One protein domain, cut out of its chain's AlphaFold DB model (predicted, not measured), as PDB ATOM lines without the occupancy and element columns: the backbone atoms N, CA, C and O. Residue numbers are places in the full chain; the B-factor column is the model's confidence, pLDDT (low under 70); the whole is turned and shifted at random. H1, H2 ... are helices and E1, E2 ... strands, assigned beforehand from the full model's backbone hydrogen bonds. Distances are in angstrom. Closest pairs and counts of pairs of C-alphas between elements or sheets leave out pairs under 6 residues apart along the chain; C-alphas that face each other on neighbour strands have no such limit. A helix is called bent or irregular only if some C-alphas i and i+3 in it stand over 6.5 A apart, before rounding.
ATOM      1  N   GLY A   4     -58.808 -65.360 -51.669       53.00
ATOM      2  CA  GLY A   4     -59.259 -64.067 -51.172       53.00
ATOM      3  C   GLY A   4     -59.032 -62.980 -52.202       53.00
ATOM      4  O   GLY A   4     -58.039 -63.004 -52.929       53.00
ATOM      5  N   CYS A   5     -59.962 -62.035 -52.278       67.19
ATOM      6  CA  CYS A   5     -59.767 -60.834 -53.069       67.19
ATOM      7  C   CYS A   5     -58.988 -59.819 -52.222       67.19
ATOM      8  O   CYS A   5     -59.297 -59.607 -51.050       67.19
ATOM      9  N   HIS A   6     -57.970 -59.203 -52.809       73.44
ATOM     10  CA  HIS A   6     -57.222 -58.112 -52.195       73.44
ATOM     11  C   HIS A   6     -57.841 -56.783 -52.631       73.44
ATOM     12  O   HIS A   6     -58.039 -56.554 -53.825       73.44
ATOM     13  N   SER A   7     -58.178 -55.923 -51.670       81.62
ATOM     14  CA  SER A   7     -58.816 -54.628 -51.924       81.62
ATOM     15  C   SER A   7     -58.076 -53.492 -51.228       81.62
ATOM     16  O   SER A   7     -57.507 -53.657 -50.152       81.62
ATOM     17  N   TYR A   8     -58.107 -52.306 -51.842       86.31
ATOM     18  CA  TYR A   8     -57.463 -51.108 -51.303       86.31
ATOM     19  C   TYR A   8     -58.436 -50.278 -50.463       86.31
ATOM     20  O   TYR A   8     -59.360 -49.659 -51.001       86.31
ATOM     21  N   PHE A   9     -58.180 -50.188 -49.161       88.19
ATOM     22  CA  PHE A   9     -58.996 -49.443 -48.203       88.19
ATOM     23  C   PHE A   9     -58.324 -48.135 -47.815       88.19
ATOM     24  O   PHE A   9     -57.120 -48.100 -47.596       88.19
ATOM     25  N   VAL A  10     -59.091 -47.047 -47.712       91.81
ATOM     26  CA  VAL A  10     -58.546 -45.739 -47.315       91.81
ATOM     27  C   VAL A  10     -58.026 -45.804 -45.881       91.81
ATOM     28  O   VAL A  10     -58.762 -46.169 -44.970       91.81
ATOM     29  N   ILE A  11     -56.771 -45.401 -45.692       91.94
ATOM     30  CA  ILE A  11     -56.136 -45.294 -44.382       91.94
ATOM     31  C   ILE A  11     -56.608 -43.985 -43.731       91.94
ATOM     32  O   ILE A  11     -56.416 -42.908 -44.313       91.94
ATOM     33  N   PRO A  12     -57.217 -44.029 -42.533       90.94
ATOM     34  CA  PRO A  12     -57.541 -42.826 -41.779       90.94
ATOM     35  C   PRO A  12     -56.270 -42.059 -41.399       90.94
ATOM     36  O   PRO A  12     -55.270 -42.661 -41.021       90.94
ATOM     37  N   LYS A  13     -56.320 -40.719 -41.404       87.19
ATOM     38  CA  LYS A  13     -55.174 -39.877 -40.997       87.19
ATOM     39  C   LYS A  13     -54.638 -40.218 -39.599       87.19
ATOM     40  O   LYS A  13     -53.445 -40.091 -39.359       87.19
ATOM     41  N   ALA A  14     -55.502 -40.679 -38.693       88.81
ATOM     42  CA  ALA A  14     -55.117 -41.102 -37.345       88.81
ATOM     43  C   ALA A  14     -54.167 -42.318 -37.329       88.81
ATOM     44  O   ALA A  14     -53.380 -42.462 -36.399       88.81
ATOM     45  N   ASP A  15     -54.210 -43.164 -38.362       90.38
ATOM     46  CA  ASP A  15     -53.397 -44.380 -38.463       90.38
ATOM     47  C   ASP A  15     -52.144 -44.198 -39.333       90.38
ATOM     48  O   ASP A  15     -51.397 -45.147 -39.558       90.38
ATOM     49  N   TYR A  16     -51.862 -42.978 -39.793       88.06
ATOM     50  CA  TYR A  16     -50.677 -42.665 -40.602       88.06
ATOM     51  C   TYR A  16     -49.360 -42.995 -39.895       88.06
ATOM     52  O   TYR A  16     -48.385 -43.370 -40.539       88.06
ATOM     53  N   THR A  17     -49.337 -42.938 -38.566       87.50
ATOM     54  CA  THR A  17     -48.180 -43.336 -37.751       87.50
ATOM     55  C   THR A  17     -47.873 -44.832 -37.830       87.50
ATOM     56  O   THR A  17     -46.747 -45.234 -37.555       87.50
ATOM     57  N   LYS A  18     -48.847 -45.655 -38.231       88.81
ATOM     58  CA  LYS A  18     -48.726 -47.114 -38.363       88.81
ATOM     59  C   LYS A  18     -48.489 -47.555 -39.809       88.81
ATOM     60  O   LYS A  18     -48.472 -48.747 -40.089       88.81
ATOM     61  N   ILE A  19     -48.297 -46.623 -40.744       87.94
ATOM     62  CA  ILE A  19     -48.119 -46.945 -42.169       87.94
ATOM     63  C   ILE A  19     -46.889 -47.828 -42.440       87.94
ATOM     64  O   ILE A  19     -46.844 -48.583 -43.413       87.94
ATOM     65  N   SER A  20     -45.903 -47.789 -41.545       86.25
ATOM     66  CA  SER A  20     -44.713 -48.634 -41.601       86.25
ATOM     67  C   SER A  20     -45.015 -50.115 -41.364       86.25
ATOM     68  O   SER A  20     -44.295 -50.948 -41.903       86.25
ATOM     69  N   THR A  21     -46.095 -50.458 -40.656       85.50
ATOM     70  CA  THR A  21     -46.488 -51.849 -40.363       85.50
ATOM     71  C   THR A  21     -47.608 -52.372 -41.258       85.50
ATOM     72  O   THR A  21     -48.007 -53.520 -41.119       85.50
ATOM     73  N   MET A  22     -48.157 -51.522 -42.121       87.62
ATOM     74  CA  MET A  22     -49.190 -51.889 -43.091       87.62
ATOM     75  C   MET A  22     -48.591 -52.666 -44.269       87.62
ATOM     76  O   MET A  22     -47.385 -52.568 -44.509       87.62
ATOM     77  N   GLU A  23     -49.437 -53.387 -45.001       89.12
ATOM     78  CA  GLU A  23     -49.097 -54.078 -46.258       89.12
ATOM     79  C   GLU A  23     -48.882 -53.064 -47.405       89.12
ATOM     80  O   GLU A  23     -48.585 -51.890 -47.163       89.12
ATOM     81  N   ASP A  24     -49.041 -53.477 -48.666       91.81
ATOM     82  CA  ASP A  24     -48.872 -52.589 -49.822       91.81
ATOM     83  C   ASP A  24     -49.680 -51.296 -49.690       91.81
ATOM     84  O   ASP A  24     -50.876 -51.283 -49.371       91.81
ATOM     85  N   ILE A  25     -49.025 -50.181 -50.002       93.19
ATOM     86  CA  ILE A  25     -49.604 -48.850 -49.874       93.19
ATOM     87  C   ILE A  25     -49.868 -48.285 -51.258       93.19
ATOM     88  O   ILE A  25     -48.974 -48.161 -52.087       93.19
ATOM     89  N   LYS A  26     -51.095 -47.837 -51.491       94.06
ATOM     90  CA  LYS A  26     -51.460 -47.044 -52.660       94.06
ATOM     91  C   LYS A  26     -51.619 -45.581 -52.270       94.06
ATOM     92  O   LYS A  26     -52.471 -45.219 -51.460       94.06
ATOM     93  N   ILE A  27     -50.833 -44.731 -52.907       94.75
ATOM     94  CA  ILE A  27     -50.875 -43.278 -52.785       94.75
ATOM     95  C   ILE A  27     -51.715 -42.731 -53.931       94.75
ATOM     96  O   ILE A  27     -51.398 -42.940 -55.100       94.75
ATOM     97  N   VAL A  28     -52.788 -42.025 -53.596       95.25
ATOM     98  CA  VAL A  28     -53.634 -41.307 -54.548       95.25
ATOM     99  C   VAL A  28     -53.320 -39.827 -54.411       95.25
ATOM    100  O   VAL A  28     -53.594 -39.228 -53.369       95.25
ATOM    101  N   TYR A  29     -52.738 -39.240 -55.450       94.19
ATOM    102  CA  TYR A  29     -52.392 -37.823 -55.481       94.19
ATOM    103  C   TYR A  29     -53.645 -36.953 -55.639       94.19
ATOM    104  O   TYR A  29     -54.681 -37.405 -56.132       94.19
ATOM    105  N   THR A  30     -53.551 -35.679 -55.264       93.88
ATOM    106  CA  THR A  30     -54.636 -34.689 -55.416       93.88
ATOM    107  C   THR A  30     -55.088 -34.513 -56.868       93.88
ATOM    108  O   THR A  30     -56.264 -34.272 -57.122       93.88
ATOM    109  N   ASN A  31     -54.187 -34.719 -57.833       93.25
ATOM    110  CA  ASN A  31     -54.493 -34.705 -59.267       93.25
ATOM    111  C   ASN A  31     -55.070 -36.028 -59.811       93.25
ATOM    112  O   ASN A  31     -55.208 -36.180 -61.023       93.25
ATOM    113  N   GLY A  32     -55.366 -36.997 -58.941       92.00
ATOM    114  CA  GLY A  32     -55.964 -38.280 -59.305       92.00
ATOM    115  C   GLY A  32     -54.981 -39.337 -59.810       92.00
ATOM    116  O   GLY A  32     -55.399 -40.470 -60.045       92.00
ATOM    117  N   ARG A  33     -53.683 -39.025 -59.949       94.00
ATOM    118  CA  ARG A  33     -52.673 -40.059 -60.228       94.00
ATOM    119  C   ARG A  33     -52.599 -41.041 -59.062       94.00
ATOM    120  O   ARG A  33     -52.797 -40.663 -57.909       94.00
ATOM    121  N   GLU A  34     -52.254 -42.286 -59.359       93.62
ATOM    122  CA  GLU A  34     -52.023 -43.317 -58.348       93.62
ATOM    123  C   GLU A  34     -50.573 -43.808 -58.416       93.62
ATOM    124  O   GLU A  34     -49.981 -43.891 -59.493       93.62
ATOM    125  N   PHE A  35     -49.994 -44.125 -57.262       92.12
ATOM    126  CA  PHE A  35     -48.686 -44.759 -57.139       92.12
ATOM    127  C   PHE A  35     -48.769 -45.863 -56.090       92.12
ATOM    128  O   PHE A  35     -49.217 -45.618 -54.972       92.12
ATOM    129  N   ILE A  36     -48.377 -47.074 -56.467       92.00
ATOM    130  CA  ILE A  36     -48.420 -48.249 -55.599       92.00
ATOM    131  C   ILE A  36     -47.004 -48.511 -55.097       92.00
ATOM    132  O   ILE A  36     -46.049 -48.459 -55.867       92.00
ATOM    133  N   VAL A  37     -46.897 -48.750 -53.796       90.69
ATOM    134  CA  VAL A  37     -45.689 -49.163 -53.096       90.69
ATOM    135  C   VAL A  37     -45.932 -50.584 -52.623       90.69
ATOM    136  O   VAL A  37     -46.682 -50.798 -51.669       90.69
ATOM    137  N   GLU A  38     -45.321 -51.532 -53.318       90.00
ATOM    138  CA  GLU A  38     -45.283 -52.930 -52.902       90.00
ATOM    139  C   GLU A  38     -44.281 -53.045 -51.759       90.00
ATOM    140  O   GLU A  38     -43.121 -52.650 -51.905       90.00
ATOM    141  N   LYS A  39     -44.730 -53.501 -50.589       86.62
ATOM    142  CA  LYS A  39     -43.846 -53.566 -49.424       86.62
ATOM    143  C   LYS A  39     -43.180 -54.930 -49.356       86.62
ATOM    144  O   LYS A  39     -43.826 -55.966 -49.308       86.62
ATOM    145  N   ASN A  40     -41.855 -54.902 -49.323       86.38
ATOM    146  CA  ASN A  40     -40.999 -56.048 -49.041       86.38
ATOM    147  C   ASN A  40     -40.133 -55.754 -47.802       86.38
ATOM    148  O   ASN A  40     -40.160 -54.642 -47.271       86.38
ATOM    149  N   ASP A  41     -39.307 -56.712 -47.381       83.44
ATOM    150  CA  ASP A  41     -38.425 -56.574 -46.208       83.44
ATOM    151  C   ASP A  41     -37.444 -55.387 -46.293       83.44
ATOM    152  O   ASP A  41     -36.917 -54.927 -45.281       83.44
ATOM    153  N   SER A  42     -37.182 -54.881 -47.501       86.12
ATOM    154  CA  SER A  42     -36.272 -53.759 -47.770       86.12
ATOM    155  C   SER A  42     -36.995 -52.427 -47.998       86.12
ATOM    156  O   SER A  42     -36.333 -51.413 -48.240       86.12
ATOM    157  N   THR A  43     -38.330 -52.419 -47.928       90.12
ATOM    158  CA  THR A  43     -39.171 -51.250 -48.187       90.12
ATOM    159  C   THR A  43     -39.690 -50.662 -46.884       90.12
ATOM    160  O   THR A  43     -40.435 -51.293 -46.140       90.12
ATOM    161  N   ASN A  44     -39.352 -49.403 -46.624       90.69
ATOM    162  CA  ASN A  44     -39.835 -48.652 -45.475       90.69
ATOM    163  C   ASN A  44     -40.649 -47.442 -45.941       90.69
ATOM    164  O   ASN A  44     -40.175 -46.628 -46.732       90.69
ATOM    165  N   VAL A  45     -41.869 -47.322 -45.422       91.69
ATOM    166  CA  VAL A  45     -42.762 -46.190 -45.667       91.69
ATOM    167  C   VAL A  45     -43.045 -45.515 -44.335       91.69
ATOM    168  O   VAL A  45     -43.543 -46.151 -43.406       91.69
ATOM    169  N   GLN A  46     -42.760 -44.220 -44.245       91.94
ATOM    170  CA  GLN A  46     -42.993 -43.430 -43.041       91.94
ATOM    171  C   GLN A  46     -43.357 -41.991 -43.386       91.94
ATOM    172  O   GLN A  46     -42.947 -41.455 -44.413       91.94
ATOM    173  N   ILE A  47     -44.094 -41.341 -42.493       90.94
ATOM    174  CA  ILE A  47     -44.391 -39.914 -42.600       90.94
ATOM    175  C   ILE A  47     -43.436 -39.160 -41.679       90.94
ATOM    176  O   ILE A  47     -43.324 -39.470 -40.494       90.94
ATOM    177  N   ALA A  48     -42.719 -38.196 -42.246       89.75
ATOM    178  CA  ALA A  48     -41.757 -37.351 -41.558       89.75
ATOM    179  C   ALA A  48     -42.139 -35.885 -41.792       89.75
ATOM    180  O   ALA A  48     -41.866 -35.327 -42.855       89.75
ATOM    181  N   GLY A  49     -42.799 -35.280 -40.801       88.31
ATOM    182  CA  GLY A  49     -43.368 -33.937 -40.934       88.31
ATOM    183  C   GLY A  49     -44.392 -33.888 -42.069       88.31
ATOM    184  O   GLY A  49     -45.301 -34.716 -42.119       88.31
ATOM    185  N   ASP A  50     -44.181 -32.975 -43.013       91.62
ATOM    186  CA  ASP A  50     -45.080 -32.743 -44.150       91.62
ATOM    187  C   ASP A  50     -44.741 -33.610 -45.374       91.62
ATOM    188  O   ASP A  50     -45.138 -33.314 -46.499       91.62
ATOM    189  N   SER A  51     -43.965 -34.682 -45.191       93.38
ATOM    190  CA  SER A  51     -43.524 -35.555 -46.279       93.38
ATOM    191  C   SER A  51     -43.748 -37.033 -45.982       93.38
ATOM    192  O   SER A  51     -43.422 -37.533 -44.908       93.38
ATOM    193  N   LEU A  52     -44.235 -37.756 -46.986       92.69
ATOM    194  CA  LEU A  52     -44.211 -39.208 -47.060       92.69
ATOM    195  C   LEU A  52     -42.873 -39.654 -47.650       92.69
ATOM    196  O   LEU A  52     -42.522 -39.318 -48.783       92.69
ATOM    197  N   VAL A  53     -42.123 -40.420 -46.873       93.81
ATOM    198  CA  VAL A  53     -40.816 -40.954 -47.241       93.81
ATOM    199  C   VAL A  53     -40.955 -42.444 -47.506       93.81
ATOM    200  O   VAL A  53     -41.394 -43.196 -46.640       93.81
ATOM    201  N   ILE A  54     -40.550 -42.855 -48.701       93.69
ATOM    202  CA  ILE A  54     -40.502 -44.246 -49.140       93.69
ATOM    203  C   ILE A  54     -39.039 -44.568 -49.416       93.69
ATOM    204  O   ILE A  54     -38.409 -43.920 -50.253       93.69
ATOM    205  N   SER A  55     -38.498 -45.541 -48.703       91.88
ATOM    206  CA  SER A  55     -37.128 -46.015 -48.866       91.88
ATOM    207  C   SER A  55     -37.171 -47.464 -49.326       91.88
ATOM    208  O   SER A  55     -37.815 -48.275 -48.673       91.88
ATOM    209  N   GLU A  56     -36.481 -47.786 -50.413       89.75
ATOM    210  CA  GLU A  56     -36.337 -49.147 -50.928       89.75
ATOM    211  C   GLU A  56     -34.851 -49.401 -51.207       89.75
ATOM    212  O   GLU A  56     -34.273 -48.885 -52.170       89.75
ATOM    213  N   GLY A  57     -34.195 -50.134 -50.305       85.62
ATOM    214  CA  GLY A  57     -32.742 -50.314 -50.345       85.62
ATOM    215  C   GLY A  57     -31.993 -48.974 -50.308       85.62
ATOM    216  O   GLY A  57     -32.032 -48.257 -49.310       85.62
ATOM    217  N   THR A  58     -31.292 -48.632 -51.395       85.25
ATOM    218  CA  THR A  58     -30.557 -47.358 -51.539       85.25
ATOM    219  C   THR A  58     -31.387 -46.235 -52.158       85.25
ATOM    220  O   THR A  58     -30.952 -45.082 -52.167       85.25
ATOM    221  N   GLN A  59     -32.574 -46.546 -52.683       89.44
ATOM    222  CA  GLN A  59     -33.446 -45.565 -53.310       89.44
ATOM    223  C   GLN A  59     -34.352 -44.929 -52.263       89.44
ATOM    224  O   GLN A  59     -34.915 -45.600 -51.400       89.44
ATOM    225  N   LYS A  60     -34.512 -43.610 -52.357       92.56
ATOM    226  CA  LYS A  60     -35.401 -42.842 -51.492       92.56
ATOM    227  C   LYS A  60     -36.282 -41.950 -52.344       92.56
ATOM    228  O   LYS A  60     -35.788 -41.137 -53.123       92.56
ATOM    229  N   LYS A  61     -37.588 -42.068 -52.152       92.62
ATOM    230  CA  LYS A  61     -38.604 -41.216 -52.751       92.62
ATOM    231  C   LYS A  61     -39.287 -40.415 -51.654       92.62
ATOM    232  O   LYS A  61     -39.694 -40.957 -50.632       92.62
ATOM    233  N   ILE A  62     -39.386 -39.111 -51.868       93.69
ATOM    234  CA  ILE A  62     -40.027 -38.180 -50.944       93.69
ATOM    235  C   ILE A  62     -41.209 -37.566 -51.683       93.69
ATOM    236  O   ILE A  62     -41.058 -37.098 -52.810       93.69
ATOM    237  N   ILE A  63     -42.382 -37.620 -51.066       93.25
ATOM    238  CA  ILE A  63     -43.633 -37.087 -51.599       93.25
ATOM    239  C   ILE A  63     -44.173 -36.102 -50.569       93.25
ATOM    240  O   ILE A  63     -44.295 -36.453 -49.399       93.25
ATOM    241  N   LEU A  64     -44.500 -34.881 -50.985       94.19
ATOM    242  CA  LEU A  64     -45.123 -33.905 -50.094       94.19
ATOM    243  C   LEU A  64     -46.544 -34.355 -49.755       94.19
ATOM    244  O   LEU A  64     -47.298 -34.761 -50.638       94.19
ATOM    245  N   MET A  65     -46.922 -34.280 -48.482       91.56
ATOM    246  CA  MET A  65     -48.259 -34.672 -48.032       91.56
ATOM    247  C   MET A  65     -49.355 -33.784 -48.639       91.56
ATOM    248  O   MET A  65     -50.469 -34.266 -48.822       91.56
ATOM    249  N   ASP A  66     -49.031 -32.550 -49.033       93.56
ATOM    250  CA  ASP A  66     -49.936 -31.645 -49.761       93.56
ATOM    251  C   ASP A  66     -50.327 -32.181 -51.148       93.56
ATOM    252  O   ASP A  66     -51.439 -31.945 -51.625       93.56
ATOM    253  N   ASP A  67     -49.446 -32.963 -51.777       93.56
ATOM    254  CA  ASP A  67     -49.729 -33.624 -53.052       93.56
ATOM    255  C   ASP A  67     -50.522 -34.925 -52.861       93.56
ATOM    256  O   ASP A  67     -51.067 -35.470 -53.827       93.56
ATOM    257  N   VAL A  68     -50.605 -35.444 -51.632       93.31
ATOM    258  CA  VAL A  68     -51.296 -36.693 -51.303       93.31
ATOM    259  C   VAL A  68     -52.762 -36.406 -50.993       93.31
ATOM    260  O   VAL A  68     -53.121 -35.871 -49.950       93.31
ATOM    261  N   GLY A  69     -53.649 -36.848 -51.882       91.94
ATOM    262  CA  GLY A  69     -55.088 -36.795 -51.645       91.94
ATOM    263  C   GLY A  69     -55.539 -37.854 -50.637       91.94
ATOM    264  O   GLY A  69     -56.247 -37.546 -49.677       91.94
ATOM    265  N   LYS A  70     -55.166 -39.121 -50.864       93.56
ATOM    266  CA  LYS A  70     -55.534 -40.257 -50.000       93.56
ATOM    267  C   LYS A  70     -54.437 -41.314 -49.990       93.56
ATOM    268  O   LYS A  70     -53.836 -41.600 -51.020       93.56
ATOM    269  N   LEU A  71     -54.262 -41.961 -48.845       93.12
ATOM    270  CA  LEU A  71     -53.479 -43.188 -48.717       93.12
ATOM    271  C   LEU A  71     -54.441 -44.363 -48.585       93.12
ATOM    272  O   LEU A  71     -55.472 -44.247 -47.919       93.12
ATOM    273  N   LYS A  72     -54.131 -45.472 -49.245       93.06
ATOM    274  CA  LYS A  72     -54.888 -46.714 -49.159       93.06
ATOM    275  C   LYS A  72     -53.951 -47.867 -48.833       93.06
ATOM    276  O   LYS A  72     -52.831 -47.892 -49.325       93.06
ATOM    277  N   GLU A  73     -54.429 -48.816 -48.051       91.62
ATOM    278  CA  GLU A  73     -53.727 -50.054 -47.723       91.62
ATOM    279  C   GLU A  73     -54.380 -51.214 -48.463       91.62
ATOM    280  O   GLU A  73     -55.611 -51.298 -48.525       91.62
ATOM    281  N   ASN A  74     -53.559 -52.104 -49.008       89.12
ATOM    282  CA  ASN A  74     -54.002 -53.388 -49.512       89.12
ATOM    283  C   ASN A  74     -54.359 -54.303 -48.335       89.12
ATOM    284  O   ASN A  74     -53.500 -54.669 -47.541       89.12
ATOM    285  N   ARG A  75     -55.631 -54.685 -48.208       85.00
ATOM    286  CA  ARG A  75     -56.076 -55.633 -47.182       85.00
ATOM    287  C   ARG A  75     -56.820 -56.790 -47.818       85.00
ATOM    288  O   ARG A  75     -57.495 -56.648 -48.839       85.00
ATOM    289  N   PHE A  76     -56.713 -57.935 -47.161       77.06
ATOM    290  CA  PHE A  76     -57.469 -59.123 -47.509       77.06
ATOM    291  C   PHE A  76     -58.962 -58.907 -47.215       77.06
ATOM    292  O   PHE A  76     -59.338 -58.620 -46.077       77.06
ATOM    293  N   ASP A  77     -59.814 -59.047 -48.232       69.56
ATOM    294  CA  ASP A  77     -61.265 -58.941 -48.089       69.56
ATOM    295  C   ASP A  77     -61.896 -60.329 -47.891       69.56
ATOM    296  O   ASP A  77     -62.025 -61.129 -48.819       69.56
TER     297      ASP A  77
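Overview. This is residues 4 to 77 of the 104 residues of an uncharacterized protein of Ignavibacteriaceae bacterium (UniProt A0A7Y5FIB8). Two sheets stand partly face to face: E2 and E3 of a curled sheet of four strands are opposite a smaller sheet of three, and H1 sits at one edge, next to E4 and near E7. E1 and the last part of E7 run on together beyond the smaller sheet and make one end of the longest axis. The printed part has 74 residues, in the order E1, H1, E2, E3, E4, E5, E6, E7, and is mostly strand. The sheets run E1, E7, E2, E3 and E4, E5, E6, both antiparallel. The whole is compact, with a radius of gyration of the C-alphas of 11.7 A and spans of 33 by 28 by 23 A.

Arrangement. Begin at E1, residues 5 to 10, an edge strand antiparallel to E7, residues 68 to 77; N 9 and O 73 are 2.9 A apart. Next comes H1, residues 13 to 21, which is irregular, with C-alphas 17 and 20 7.4 A apart; 0 of its 5 O i to N i+4 pairs are within hydrogen-bond range, against 4 of 6 O i to N i+3 pairs. E2, residues 25 to 29, is antiparallel to E7, with N 26 and O 72 2.8 A apart. E1, H1 and E2 form a split strand-helix-strand unit, two strands running the same way with E7 between them, and its crossover is right-handed. E3, residues 34 to 37, makes a hairpin with E2; N 27 and O 35 are 2.8 A apart. This sheet is strongly twisted, and H1 only grazes it. E4, residues 43 to 48, E5, residues 51 to 56, and E6, residues 59 to 64, form a meander, each strand the antiparallel neighbour of the one before; look at N 46 and O 53, 2.9 A, and N 54 and O 61, 2.8 A. H1 is on this sheet at a height of 7.9 A, only just over E4, with 3 of its C-alphas falling on that strand; the closest C-alphas, of Ser 20 and Val 45, are 5.1 A apart. E3 and E5 are only just apart, closest 8.2 A.

Along the chain. Find C-alpha 5 at (-59.767, -60.834, -53.069); E1 runs 16.2 A from there. H1 measures 14.8 A, E2 12.7 A, E3 10.1 A, E4 15.6 A, E5 16.1 A and E6 16.8 A. E7, the longest, covers 24.6 A from C-alpha 68 at (-51.296, -36.693, -51.303) to C-alpha 77 at (-61.265, -58.941, -48.089).

Size, cuts and confidence. The C-alphas farthest apart, of Gly 4 and Gly 49, are 35.6 A apart. The printed part has no cut, and its links are tight. Mean pLDDT of the printed part is 89.1; residues 4 to 5 and 77 are under 70.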